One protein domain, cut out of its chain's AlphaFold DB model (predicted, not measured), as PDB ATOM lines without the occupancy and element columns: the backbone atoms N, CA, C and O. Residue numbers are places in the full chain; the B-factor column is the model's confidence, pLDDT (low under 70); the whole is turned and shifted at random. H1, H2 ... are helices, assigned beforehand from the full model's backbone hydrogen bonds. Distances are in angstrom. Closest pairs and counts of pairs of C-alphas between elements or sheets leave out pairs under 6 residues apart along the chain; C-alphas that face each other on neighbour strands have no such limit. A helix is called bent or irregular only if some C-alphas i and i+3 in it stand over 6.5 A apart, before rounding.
ATOM      1  N   ALA A   7     -35.689  -0.115 -19.028       91.00
ATOM      2  CA  ALA A   7     -34.564  -0.807 -18.401       91.00
ATOM      3  C   ALA A   7     -33.239  -0.040 -18.562       91.00
ATOM      4  O   ALA A   7     -32.468   0.095 -17.614       91.00
ATOM      5  N   VAL A   8     -32.999   0.532 -19.746       92.00
ATOM      6  CA  VAL A   8     -31.791   1.322 -20.022       92.00
ATOM      7  C   VAL A   8     -31.804   2.614 -19.209       92.00
ATOM      8  O   VAL A   8     -30.795   2.981 -18.608       92.00
ATOM      9  N   GLN A   9     -32.956   3.289 -19.132       90.69
ATOM     10  CA  GLN A   9     -33.093   4.491 -18.306       90.69
ATOM     11  C   GLN A   9     -32.831   4.195 -16.829       90.69
ATOM     12  O   GLN A   9     -32.235   5.023 -16.144       90.69
ATOM     13  N   TRP A  10     -33.283   3.041 -16.339       92.06
ATOM     14  CA  TRP A  10     -33.077   2.628 -14.955       92.06
ATOM     15  C   TRP A  10     -31.589   2.441 -14.645       92.06
ATOM     16  O   TRP A  10     -31.082   3.039 -13.698       92.06
ATOM     17  N   VAL A  11     -30.876   1.707 -15.506       92.69
ATOM     18  CA  VAL A  11     -29.427   1.487 -15.383       92.69
ATOM     19  C   VAL A  11     -28.667   2.812 -15.399       92.69
ATOM     20  O   VAL A  11     -27.837   3.048 -14.528       92.69
ATOM     21  N   ILE A  12     -28.983   3.713 -16.335       92.38
ATOM     22  CA  ILE A  12     -28.328   5.025 -16.417       92.38
ATOM     23  C   ILE A  12     -28.544   5.825 -15.131       92.38
ATOM     24  O   ILE A  12     -27.581   6.352 -14.577       92.38
ATOM     25  N   LYS A  13     -29.782   5.909 -14.632       92.75
ATOM     26  CA  LYS A  13     -30.089   6.655 -13.402       92.75
ATOM     27  C   LYS A  13     -29.402   6.065 -12.167       92.75
ATOM     28  O   LYS A  13     -29.177   6.809 -11.228       92.75
ATOM     29  N   ALA A  14     -29.055   4.778 -12.166       92.19
ATOM     30  CA  ALA A  14     -28.345   4.145 -11.054       92.19
ATOM     31  C   ALA A  14     -26.855   4.536 -10.970       92.19
ATOM     32  O   ALA A  14     -26.242   4.393  -9.911       92.19
ATOM     33  N   PHE A  15     -26.247   5.031 -12.056       94.38
ATOM     34  CA  PHE A  15     -24.846   5.453 -12.030       94.38
ATOM     35  C   PHE A  15     -24.667   6.782 -11.275       94.38
ATOM     36  O   PHE A  15     -25.337   7.762 -11.606       94.38
ATOM     37  N   PRO A  16     -23.692   6.891 -10.347       94.88
ATOM     38  CA  PRO A  16     -23.479   8.117  -9.567       94.88
ATOM     39  C   PRO A  16     -23.215   9.350 -10.439       94.88
ATOM     40  O   PRO A  16     -23.725  10.433 -10.172       94.88
ATOM     41  N   VAL A  17     -22.482   9.182 -11.543       95.62
ATOM     42  CA  VAL A  17     -22.176  10.271 -12.488       95.62
ATOM     43  C   VAL A  17     -23.448  10.890 -13.083       95.62
ATOM     44  O   VAL A  17     -23.494  12.099 -13.319       95.62
ATOM     45  N   SER A  18     -24.510  10.104 -13.267       95.69
ATOM     46  CA  SER A  18     -25.795  10.601 -13.763       95.69
ATOM     47  C   SER A  18     -26.406  11.621 -12.798       95.69
ATOM     48  O   SER A  18     -26.873  12.671 -13.231       95.69
ATOM     49  N   HIS A  19     -26.310  11.388 -11.487       96.62
ATOM     50  CA  HIS A  19     -26.787  12.328 -10.467       96.62
ATOM     51  C   HIS A  19     -26.035  13.665 -10.496       96.62
ATOM     52  O   HIS A  19     -26.661  14.716 -10.368       96.62
ATOM     53  N   ALA A  20     -24.724  13.659 -10.755       96.88
ATOM     54  CA  ALA A  20     -23.977  14.900 -10.976       96.88
ATOM     55  C   ALA A  20     -24.491  15.649 -12.219       96.88
ATOM     56  O   ALA A  20     -24.737  16.854 -12.174       96.88
ATOM     57  N   GLY A  21     -24.727  14.926 -13.318       96.38
ATOM     58  CA  GLY A  21     -25.295  15.496 -14.537       96.38
ATOM     59  C   GLY A  21     -26.715  16.046 -14.359       96.38
ATOM     60  O   GLY A  21     -27.061  17.030 -15.013       96.38
ATOM     61  N   MET A  22     -27.536  15.426 -13.509       96.06
ATOM     62  CA  MET A  22     -28.858  15.933 -13.138       96.06
ATOM     63  C   MET A  22     -28.719  17.278 -12.418       96.06
ATOM     64  O   MET A  22     -29.245  18.268 -12.908       96.06
ATOM     65  N   LEU A  23     -27.927  17.333 -11.340       97.50
ATOM     66  CA  LEU A  23     -27.726  18.536 -10.524       97.50
ATOM     67  C   LEU A  23     -27.206  19.726 -11.339       97.50
ATOM     68  O   LEU A  23     -27.723  20.835 -11.213       97.50
ATOM     69  N   ILE A  24     -26.219  19.490 -12.212       97.44
ATOM     70  CA  ILE A  24     -25.691  20.525 -13.110       97.44
ATOM     71  C   ILE A  24     -26.815  21.084 -13.985       97.44
ATOM     72  O   ILE A  24     -26.984  22.299 -14.072       97.44
ATOM     73  N   ARG A  25     -27.621  20.211 -14.602       95.75
ATOM     74  CA  ARG A  25     -28.755  20.639 -15.430       95.75
ATOM     75  C   ARG A  25     -29.807  21.376 -14.613       95.75
ATOM     76  O   ARG A  25     -30.310  22.376 -15.106       95.75
ATOM     77  N   SER A  26     -30.122  20.928 -13.399       95.00
ATOM     78  CA  SER A  26     -31.109  21.581 -12.533       95.00
ATOM     79  C   SER A  26     -30.732  23.037 -12.261       95.00
ATOM     80  O   SER A  26     -31.570  23.914 -12.424       95.00
ATOM     81  N   VAL A  27     -29.462  23.307 -11.941       95.88
ATOM     82  CA  VAL A  27     -28.974  24.676 -11.697       95.88
ATOM     83  C   VAL A  27     -28.885  25.483 -12.995       95.88
ATOM     84  O   VAL A  27     -29.332  26.624 -13.059       95.88
ATOM     85  N   MET A  28     -28.317  24.904 -14.056       97.38
ATOM     86  CA  MET A  28     -28.125  25.624 -15.320       97.38
ATOM     87  C   MET A  28     -29.444  25.981 -16.011       97.38
ATOM     88  O   MET A  28     -29.521  27.006 -16.689       97.38
ATOM     89  N   LEU A  29     -30.466  25.132 -15.874       96.44
ATOM     90  CA  LEU A  29     -31.735  25.271 -16.585       96.44
ATOM     91  C   LEU A  29     -32.827  25.965 -15.773       96.44
ATOM     92  O   LEU A  29     -33.853  26.282 -16.358       96.44
ATOM     93  N   GLU A  30     -32.608  26.281 -14.496       94.69
ATOM     94  CA  GLU A  30     -33.596  26.955 -13.641       94.69
ATOM     95  C   GLU A  30     -34.178  28.223 -14.297       94.69
ATOM     96  O   GLU A  30     -35.386  28.330 -14.511       94.69
ATOM     97  N   ARG A  31     -33.315  29.164 -14.707       96.25
ATOM     98  CA  ARG A  31     -33.753  30.401 -15.381       96.25
ATOM     99  C   ARG A  31     -34.257  30.177 -16.815       96.25
ATOM    100  O   ARG A  31     -35.315  30.714 -17.140       96.25
ATOM    101  N   PRO A  32     -33.552  29.424 -17.683       95.56
ATOM    102  CA  PRO A  32     -34.045  29.126 -19.027       95.56
ATOM    103  C   PRO A  32     -35.430  28.475 -19.046       95.56
ATOM    104  O   PRO A  32     -36.256  28.874 -19.858       95.56
ATOM    105  N   LEU A  33     -35.718  27.529 -18.147       95.94
ATOM    106  CA  LEU A  33     -37.028  26.876 -18.072       95.94
ATOM    107  C   LEU A  33     -38.132  27.879 -17.732       95.94
ATOM    108  O   LEU A  33     -39.126  27.941 -18.451       95.94
ATOM    109  N   ALA A  34     -37.910  28.726 -16.722       94.44
ATOM    110  CA  ALA A  34     -38.876  29.742 -16.311       94.44
ATOM    111  C   ALA A  34     -39.240  30.715 -17.447       94.44
ATOM    112  O   ALA A  34     -40.391  31.126 -17.567       94.44
ATOM    113  N   ILE A  35     -38.270  31.074 -18.295       96.75
ATOM    114  CA  ILE A  35     -38.489  31.983 -19.429       96.75
ATOM    115  C   ILE A  35     -39.119  31.239 -20.612       96.75
ATOM    116  O   ILE A  35     -40.087  31.714 -21.199       96.75
ATOM    117  N   SER A  36     -38.577  30.077 -20.983       95.00
ATOM    118  CA  SER A  36     -38.985  29.345 -22.188       95.00
ATOM    119  C   SER A  36     -40.355  28.683 -22.073       95.00
ATOM    120  O   SER A  36     -41.008  28.486 -23.093       95.00
ATOM    121  N   PHE A  37     -40.796  28.349 -20.859       95.31
ATOM    122  CA  PHE A  37     -42.112  27.757 -20.605       95.31
ATOM    123  C   PHE A  37     -43.116  28.760 -20.015       95.31
ATOM    124  O   PHE A  37     -44.221  28.372 -19.630       95.31
ATOM    125  N   ALA A  38     -42.786  30.057 -19.985       94.88
ATOM    126  CA  ALA A  38     -43.718  31.098 -19.567       94.88
ATOM    127  C   ALA A  38     -44.973  31.094 -20.459       94.88
ATOM    128  O   ALA A  38     -44.896  31.302 -21.669       94.88
ATOM    129  N   GLY A  39     -46.140  30.842 -19.860       92.81
ATOM    130  CA  GLY A  39     -47.411  30.745 -20.588       92.81
ATOM    131  C   GLY A  39     -47.610  29.439 -21.372       92.81
ATOM    132  O   GLY A  39     -48.574  29.333 -22.129       92.81
ATOM    133  N   ALA A  40     -46.733  28.445 -21.200       93.31
ATOM    134  CA  ALA A  40     -46.900  27.134 -21.813       93.31
ATOM    135  C   ALA A  40     -48.060  26.342 -21.168       93.31
ATOM    136  O   ALA A  40     -48.389  26.555 -19.996       93.31
ATOM    137  N   PRO A  41     -48.665  25.386 -21.901       93.69
ATOM    138  CA  PRO A  41     -49.643  24.464 -21.338       93.69
ATOM    139  C   PRO A  41     -49.112  23.721 -20.106       93.69
ATOM    140  O   PRO A  41     -47.945  23.314 -20.054       93.69
ATOM    141  N   ALA A  42     -49.997  23.494 -19.133       88.94
ATOM    142  CA  ALA A  42     -49.660  22.790 -17.901       88.94
ATOM    143  C   ALA A  42     -49.044  21.410 -18.194       88.94
ATOM    144  O   ALA A  42     -49.556  20.642 -19.006       88.94
ATOM    145  N   GLY A  43     -47.937  21.097 -17.520       89.38
ATOM    146  CA  GLY A  43     -47.253  19.805 -17.635       89.38
ATOM    147  C   GLY A  43     -46.204  19.702 -18.749       89.38
ATOM    148  O   GLY A  43     -45.392  18.779 -18.695       89.38
ATOM    149  N   MET A  44     -46.134  20.651 -19.692       94.00
ATOM    150  CA  MET A  44     -45.135  20.612 -20.773       94.00
ATOM    151  C   MET A  44     -43.696  20.744 -20.241       94.00
ATOM    152  O   MET A  44     -42.803  20.005 -20.656       94.00
ATOM    153  N   GLU A  45     -43.478  21.625 -19.260       94.06
ATOM    154  CA  GLU A  45     -42.186  21.770 -18.577       94.06
ATOM    155  C   GLU A  45     -41.801  20.490 -17.813       94.06
ATOM    156  O   GLU A  45     -40.664  20.020 -17.888       94.06
ATOM    157  N   ALA A  46     -42.758  19.871 -17.114       91.56
ATOM    158  CA  ALA A  46     -42.530  18.638 -16.358       91.56
ATOM    159  C   ALA A  46     -42.174  17.457 -17.280       91.56
ATOM    160  O   ALA A  46     -41.282  16.658 -16.985       91.56
ATOM    161  N   GLU A  47     -42.838  17.352 -18.431       91.88
ATOM    162  CA  GLU A  47     -42.522  16.349 -19.444       91.88
ATOM    163  C   GLU A  47     -41.132  16.587 -20.047       91.88
ATOM    164  O   GLU A  47     -40.333  15.648 -20.163       91.88
ATOM    165  N   PHE A  48     -40.809  17.841 -20.375       93.38
ATOM    166  CA  PHE A  48     -39.507  18.230 -20.906       93.38
ATOM    167  C   PHE A  48     -38.376  17.915 -19.924       93.38
ATOM    168  O   PHE A  48     -37.430  17.208 -20.276       93.38
ATOM    169  N   THR A  49     -38.483  18.366 -18.676       93.88
ATOM    170  CA  THR A  49     -37.458  18.154 -17.639       93.88
ATOM    171  C   THR A  49     -37.229  16.668 -17.350       93.88
ATOM    172  O   THR A  49     -36.077  16.229 -17.250       93.88
ATOM    173  N   ARG A  50     -38.293  15.849 -17.325       91.81
ATOM    174  CA  ARG A  50     -38.196  14.383 -17.192       91.81
ATOM    175  C   ARG A  50     -37.549  13.730 -18.421       91.81
ATOM    176  O   ARG A  50     -36.740  12.798 -18.296       91.81
ATOM    177  N   ARG A  51     -37.885  14.180 -19.635       91.38
ATOM    178  CA  ARG A  51     -37.282  13.657 -20.873       91.38
ATOM    179  C   ARG A  51     -35.812  14.025 -20.990       91.38
ATOM    180  O   ARG A  51     -35.018  13.146 -21.311       91.38
ATOM    181  N   MET A  52     -35.448  15.255 -20.659       92.44
ATOM    182  CA  MET A  52     -34.078  15.760 -20.749       92.44
ATOM    183  C   MET A  52     -33.181  15.311 -19.593       92.44
ATOM    184  O   MET A  52     -31.975  15.544 -19.623       92.44
ATOM    185  N   GLY A  53     -33.746  14.637 -18.585       91.88
ATOM    186  CA  GLY A  53     -32.975  14.162 -17.440       91.88
ATOM    187  C   GLY A  53     -32.532  15.290 -16.510       91.88
ATOM    188  O   GLY A  53     -31.517  15.153 -15.834       91.88
ATOM    189  N   VAL A  54     -33.277  16.396 -16.503       94.38
ATOM    190  CA  VAL A  54     -33.164  17.462 -15.497       94.38
ATOM    191  C   VAL A  54     -33.773  16.992 -14.178       94.38
ATOM    192  O   VAL A  54     -33.295  17.353 -13.111       94.38
ATOM    193  N   VAL A  55     -34.799  16.138 -14.268       93.06
ATOM    194  CA  VAL A  55     -35.439  15.466 -13.136       93.06
ATOM    195  C   VAL A  55     -35.432  13.963 -13.385       93.06
ATOM    196  O   VAL A  55     -35.835  13.490 -14.455       93.06
ATOM    197  N   TYR A  56     -34.978  13.192 -12.398       92.69
ATOM    198  CA  TYR A  56     -35.047  11.733 -12.434       92.69
ATOM    199  C   TYR A  56     -36.294  11.232 -11.725       92.69
ATOM    200  O   TYR A  56     -36.683  11.740 -10.679       92.69
ATOM    201  N   GLN A  57     -36.907  10.201 -12.304       89.88
ATOM    202  CA  GLN A  57     -37.997   9.471 -11.672       89.88
ATOM    203  C   GLN A  57     -37.797   7.968 -11.811       89.88
ATOM    204  O   GLN A  57     -37.394   7.492 -12.879       89.88
ATOM    205  N   PHE A  58     -38.102   7.244 -10.743       86.56
ATOM    206  CA  PHE A  58     -38.160   5.789 -10.697       86.56
ATOM    207  C   PHE A  58     -39.611   5.388 -10.437       86.56
ATOM    208  O   PHE A  58     -40.122   5.578  -9.336       86.56
ATOM    209  N   GLY A  59     -40.302   4.891 -11.467       84.44
ATOM    210  CA  GLY A  59     -41.752   4.711 -11.402       84.44
ATOM    211  C   GLY A  59     -42.452   6.035 -11.067       84.44
ATOM    212  O   GLY A  59     -42.317   7.004 -11.812       84.44
ATOM    213  N   GLY A  60     -43.159   6.078  -9.933       84.44
ATOM    214  CA  GLY A  60     -43.828   7.281  -9.416       84.44
ATOM    215  C   GLY A  60     -42.995   8.141  -8.456       84.44
ATOM    216  O   GLY A  60     -43.478   9.176  -8.007       84.44
ATOM    217  N   TYR A  61     -41.770   7.733  -8.116       88.75
ATOM    218  CA  TYR A  61     -40.922   8.468  -7.179       88.75
ATOM    219  C   TYR A  61     -40.001   9.446  -7.911       88.75
ATOM    220  O   TYR A  61     -39.245   9.039  -8.797       88.75
ATOM    221  N   THR A  62     -40.029  10.718  -7.513       92.56
ATOM    222  CA  THR A  62     -39.127  11.754  -8.029       92.56
ATOM    223  C   THR A  62     -37.887  11.865  -7.155       92.56
ATOM    224  O   THR A  62     -37.977  11.958  -5.936       92.56
ATOM    225  N   VAL A  63     -36.719  11.846  -7.793       93.00
ATOM    226  CA  VAL A  63     -35.436  12.005  -7.111       93.00
ATOM    227  C   VAL A  63     -35.205  13.483  -6.838       93.00
ATOM    228  O   VAL A  63     -35.020  14.271  -7.763       93.00
ATOM    229  N   GLU A  64     -35.162  13.831  -5.560       93.50
ATOM    230  CA  GLU A  64     -34.819  15.173  -5.106       93.50
ATOM    231  C   GLU A  64     -33.320  15.479  -5.274       93.50
ATOM    232  O   GLU A  64     -32.456  14.591  -5.235       93.50
ATOM    233  N   ASN A  65     -32.984  16.767  -5.391       94.25
ATOM    234  CA  ASN A  65     -31.595  17.214  -5.535       94.25
ATOM    235  C   ASN A  65     -30.722  16.787  -4.342       94.25
ATOM    236  O   ASN A  65     -29.603  16.309  -4.529       94.25
ATOM    237  N   TRP A  66     -31.240  16.892  -3.116       95.38
ATOM    238  CA  TRP A  66     -30.496  16.500  -1.915       95.38
ATOM    239  C   TRP A  66     -30.177  14.997  -1.898       95.38
ATOM    240  O   TRP A  66     -29.080  14.608  -1.501       95.38
ATOM    241  N   LEU A  67     -31.086  14.153  -2.397       95.44
ATOM    242  CA  LEU A  67     -30.869  12.708  -2.470       95.44
ATOM    243  C   LEU A  67     -29.738  12.379  -3.449       95.44
ATOM    244  O   LEU A  67     -28.896  11.530  -3.169       95.44
ATOM    245  N   SER A  68     -29.667  13.103  -4.568       96.25
ATOM    246  CA  SER A  68     -28.569  12.983  -5.534       96.25
ATOM    247  C   SER A  68     -27.213  13.355  -4.925       96.25
ATOM    248  O   SER A  68     -26.220  12.675  -5.180       96.25
ATOM    249  N   ILE A  69     -27.170  14.383  -4.071       97.06
ATOM    250  CA  ILE A  69     -25.959  14.759  -3.321       97.06
ATOM    251  C   ILE A  69     -25.558  13.642  -2.349       97.06
ATOM    252  O   ILE A  69     -24.388  13.263  -2.298       97.06
ATOM    253  N   VAL A  70     -26.520  13.073  -1.617       97.62
ATOM    254  CA  VAL A  70     -26.271  11.950  -0.697       97.62
ATOM    255  C   VAL A  70     -25.732  10.727  -1.439       97.62
ATOM    256  O   VAL A  70     -24.780  10.113  -0.966       97.62
ATOM    257  N   ILE A  71     -26.279  10.391  -2.613       96.44
ATOM    258  CA  ILE A  71     -25.788   9.281  -3.445       96.44
ATOM    259  C   ILE A  71     -24.332   9.515  -3.846       96.44
ATOM    260  O   ILE A  71     -23.500   8.623  -3.678       96.44
ATOM    261  N   LEU A  72     -23.997  10.717  -4.322       97.81
ATOM    262  CA  LEU A  72     -22.626  11.065  -4.696       97.81
ATOM    263  C   LEU A  72     -21.671  10.916  -3.505       97.81
ATOM    264  O   LEU A  72     -20.694  10.175  -3.605       97.81
ATOM    265  N   LEU A  73     -21.991  11.521  -2.359       98.19
ATOM    266  CA  LEU A  73     -21.176  11.416  -1.144       98.19
ATOM    267  C   LEU A  73     -21.035   9.967  -0.666       98.19
ATOM    268  O   LEU A  73     -19.930   9.517  -0.364       98.19
ATOM    269  N   GLY A  74     -22.135   9.212  -0.649       97.88
ATOM    270  CA  GLY A  74     -22.141   7.801  -0.274       97.88
ATOM    271  C   GLY A  74     -21.251   6.960  -1.188       97.88
ATOM    272  O   GLY A  74     -20.485   6.128  -0.706       97.88
ATOM    273  N   THR A  75     -21.280   7.219  -2.497       97.19
ATOM    274  CA  THR A  75     -20.420   6.511  -3.456       97.19
ATOM    275  C   THR A  75     -18.949   6.869  -3.273       97.19
ATOM    276  O   THR A  75     -18.107   5.973  -3.294       97.19
ATOM    277  N   THR A  76     -18.627   8.137  -3.001       97.38
ATOM    278  CA  THR A  76     -17.263   8.556  -2.659       97.38
ATOM    279  C   THR A  76     -16.757   7.819  -1.425       97.38
ATOM    280  O   THR A  76     -15.688   7.217  -1.481       97.38
ATOM    281  N   VAL A  77     -17.532   7.805  -0.336       98.06
ATOM    282  CA  VAL A  77     -17.165   7.106   0.907       98.06
ATOM    283  C   VAL A  77     -16.976   5.609   0.662       98.06
ATOM    284  O   VAL A  77     -15.974   5.041   1.096       98.06
ATOM    285  N   LEU A  78     -17.891   4.973  -0.077       97.50
ATOM    286  CA  LEU A  78     -17.833   3.546  -0.389       97.50
ATOM    287  C   LEU A  78     -16.566   3.184  -1.172       97.50
ATOM    288  O   LEU A  78     -15.801   2.326  -0.738       97.50
ATOM    289  N   PHE A  79     -16.325   3.829  -2.315       97.06
ATOM    290  CA  PHE A  79     -15.189   3.485  -3.176       97.06
ATOM    291  C   PHE A  79     -13.850   3.886  -2.563       97.06
ATOM    292  O   PHE A  79     -12.872   3.151  -2.704       97.06
ATOM    293  N   PHE A  80     -13.800   5.002  -1.835       97.19
ATOM    294  CA  PHE A  80     -12.607   5.380  -1.087       97.19
ATOM    295  C   PHE A  80     -12.294   4.357   0.013       97.19
ATOM    296  O   PHE A  80     -11.166   3.871   0.096       97.19
ATOM    297  N   GLY A  81     -13.299   3.948   0.793       97.56
ATOM    298  CA  GLY A  81     -13.155   2.906   1.810       97.56
ATOM    299  C   GLY A  81     -12.709   1.564   1.223       97.56
ATOM    300  O   GLY A  81     -11.767   0.953   1.725       97.56
ATOM    301  N   LEU A  82     -13.315   1.131   0.112       96.81
ATOM    302  CA  LEU A  82     -12.899  -0.077  -0.608       96.81
ATOM    303  C   LEU A  82     -11.452   0.016  -1.106       96.81
ATOM    304  O   LEU A  82     -10.717  -0.967  -1.016       96.81
ATOM    305  N   SER A  83     -11.024   1.186  -1.587       96.56
ATOM    306  CA  SER A  83      -9.643   1.424  -2.015       96.56
ATOM    307  C   SER A  83      -8.663   1.252  -0.850       96.56
ATOM    308  O   SER A  83      -7.707   0.484  -0.959       96.56
ATOM    309  N   LEU A  84      -8.949   1.857   0.309       96.19
ATOM    310  CA  LEU A  84      -8.135   1.696   1.520       96.19
ATOM    311  C   LEU A  84      -8.064   0.236   1.987       96.19
ATOM    312  O   LEU A  84      -6.982  -0.258   2.307       96.19
ATOM    313  N   LEU A  85      -9.193  -0.479   1.987       96.06
ATOM    314  CA  LEU A  85      -9.236  -1.901   2.339       96.06
ATOM    315  C   LEU A  85      -8.410  -2.753   1.371       96.06
ATOM    316  O   LEU A  85      -7.707  -3.665   1.803       96.06
ATOM    317  N   ASN A  86      -8.470  -2.456   0.073       95.31
ATOM    318  CA  ASN A  86      -7.696  -3.162  -0.939       95.31
ATOM    319  C   ASN A  86      -6.185  -2.940  -0.753       95.31
ATOM    320  O   ASN A  86      -5.416  -3.899  -0.763       95.31
ATOM    321  N   LEU A  87      -5.759  -1.698  -0.487       94.19
ATOM    322  CA  LEU A  87      -4.362  -1.395  -0.154       94.19
ATOM    323  C   LEU A  87      -3.916  -2.102   1.133       94.19
ATOM    324  O   LEU A  87      -2.836  -2.686   1.173       94.19
ATOM    325  N   SER A  88      -4.754  -2.102   2.174       90.75
ATOM    326  CA  SER A  88      -4.438  -2.762   3.443       90.75
ATOM    327  C   SER A  88      -4.289  -4.279   3.308       90.75
ATOM    328  O   SER A  88      -3.497  -4.862   4.046       90.75
ATOM    329  N   ARG A  89      -5.029  -4.922   2.395       90.00
ATOM    330  CA  ARG A  89      -4.916  -6.364   2.118       90.00
ATOM    331  C   ARG A  89      -3.643  -6.731   1.360       90.00
ATOM    332  O   ARG A  89      -3.201  -7.859   1.486       90.00
ATOM    333  N   LYS A  90      -3.072  -5.804   0.585       72.25
ATOM    334  CA  LYS A  90      -1.846  -6.026  -0.198       72.25
ATOM    335  C   LYS A  90      -0.561  -5.882   0.634       72.25
ATOM    336  O   LYS A  90       0.484  -6.363   0.215       72.25
ATOM    337  N   ASN A  91      -0.643  -5.212   1.786       60.38
ATOM    338  CA  ASN A  91       0.468  -5.010   2.726       60.38
ATOM    339  C   ASN A  91       0.472  -6.007   3.905       60.38
ATOM    340  O   ASN A  91       1.237  -5.821   4.851       60.38
ATOM    341  N   LYS A  92      -0.395  -7.024   3.878       50.00
ATOM    342  CA  LYS A  92      -0.338  -8.209   4.744       50.00
ATOM    343  C   LYS A  92       0.068  -9.405   3.900       50.00
ATOM    344  O   LYS A  92       0.762 -10.277   4.458       50.00
TER     345      LYS A  92
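What this domain is: This is residues 7 to 92 of the 92 residues of an uncharacterized protein of Paenibacillus macerans (UniProt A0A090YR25). A long helix, H4, projects like an arm from a small body made of a kinked helix, H2, two short helices, H1 and H3, and a long loop; residues 77 to 92, of which 77 to 90 belong to H4, stick out from it. The start of H4 packs beside the start of H2, H1 stands crosswise near that same end of H2, and after H2 the chain folds back through H3. The printed part has 86 residues with four named helices, in the order H1, H2, H3, H4, and no named strand; the class is all helix. The whole is only just loose, close to extended, with a radius of gyration of the C-alphas of 17.5 A and spans of 66 by 27 by 16 A, the arm making much of the length.

How they stand to each other: H1, residues 7 to 14, is close to but not clearly touching H2, residues 16 to 36; their closest C-alphas, those of Ile 12 and Ser 18, are 6.7 A apart, and their lines are about perpendicular at 85 degrees. H2 is irregular, with C-alphas 28 and 31 lying 7.4 A apart, and has a kink of 53 degrees near residue 30. H3, residues 44 to 52, is close to but not clearly touching H2, at a shallow tilt of 30 degrees, opposite ways; the closest C-alphas are those of Leu 33 and Glu 45, 7.3 A apart. H4, residues 65 to 90, touches H2 at a shallow tilt of 20 degrees, opposite ways, with the C-alphas of His 19 and Ser 68 closest at 5.3 A. H2 touches H4 with residues 16 to 23 alone, and H4 touches H2 with residues 65 to 75 alone. H1 is apart from H3 and from H4, and H3 is apart from H4. Between H3 and H4, residues 57 to 58 pair with residues 61 to 62, antiparallel. Every O i to N i+4 pair is within hydrogen-bond range in H1, H3 and H4, and 15 of 17 are in H2.

Where its parts are: H1 begins at C-alpha 7, (-34.564, -0.807, -18.401), and is short, as is H3. H2 measures 29.2 A from its first to its last C-alpha and begins at C-alpha 16, (-23.479, 8.117, -9.567). H4 measures 38.1 A and ends at C-alpha 90, (-1.846, -6.026, -0.198).

The domain as a whole: The two C-alphas farthest apart are those of Gly 39 and Lys 92, at 66.1 A. Residues 38 to 44 also stand free; without the free stretches the body spans 35 by 24 by 16 A. The link from H1 to H2 is tight, that from H2 to H3 short, and that from H3 to H4, residues 53 to 64, long. The printed part has no cut. Its mean pLDDT is 93.0, and residues 91 to 92 are under 70.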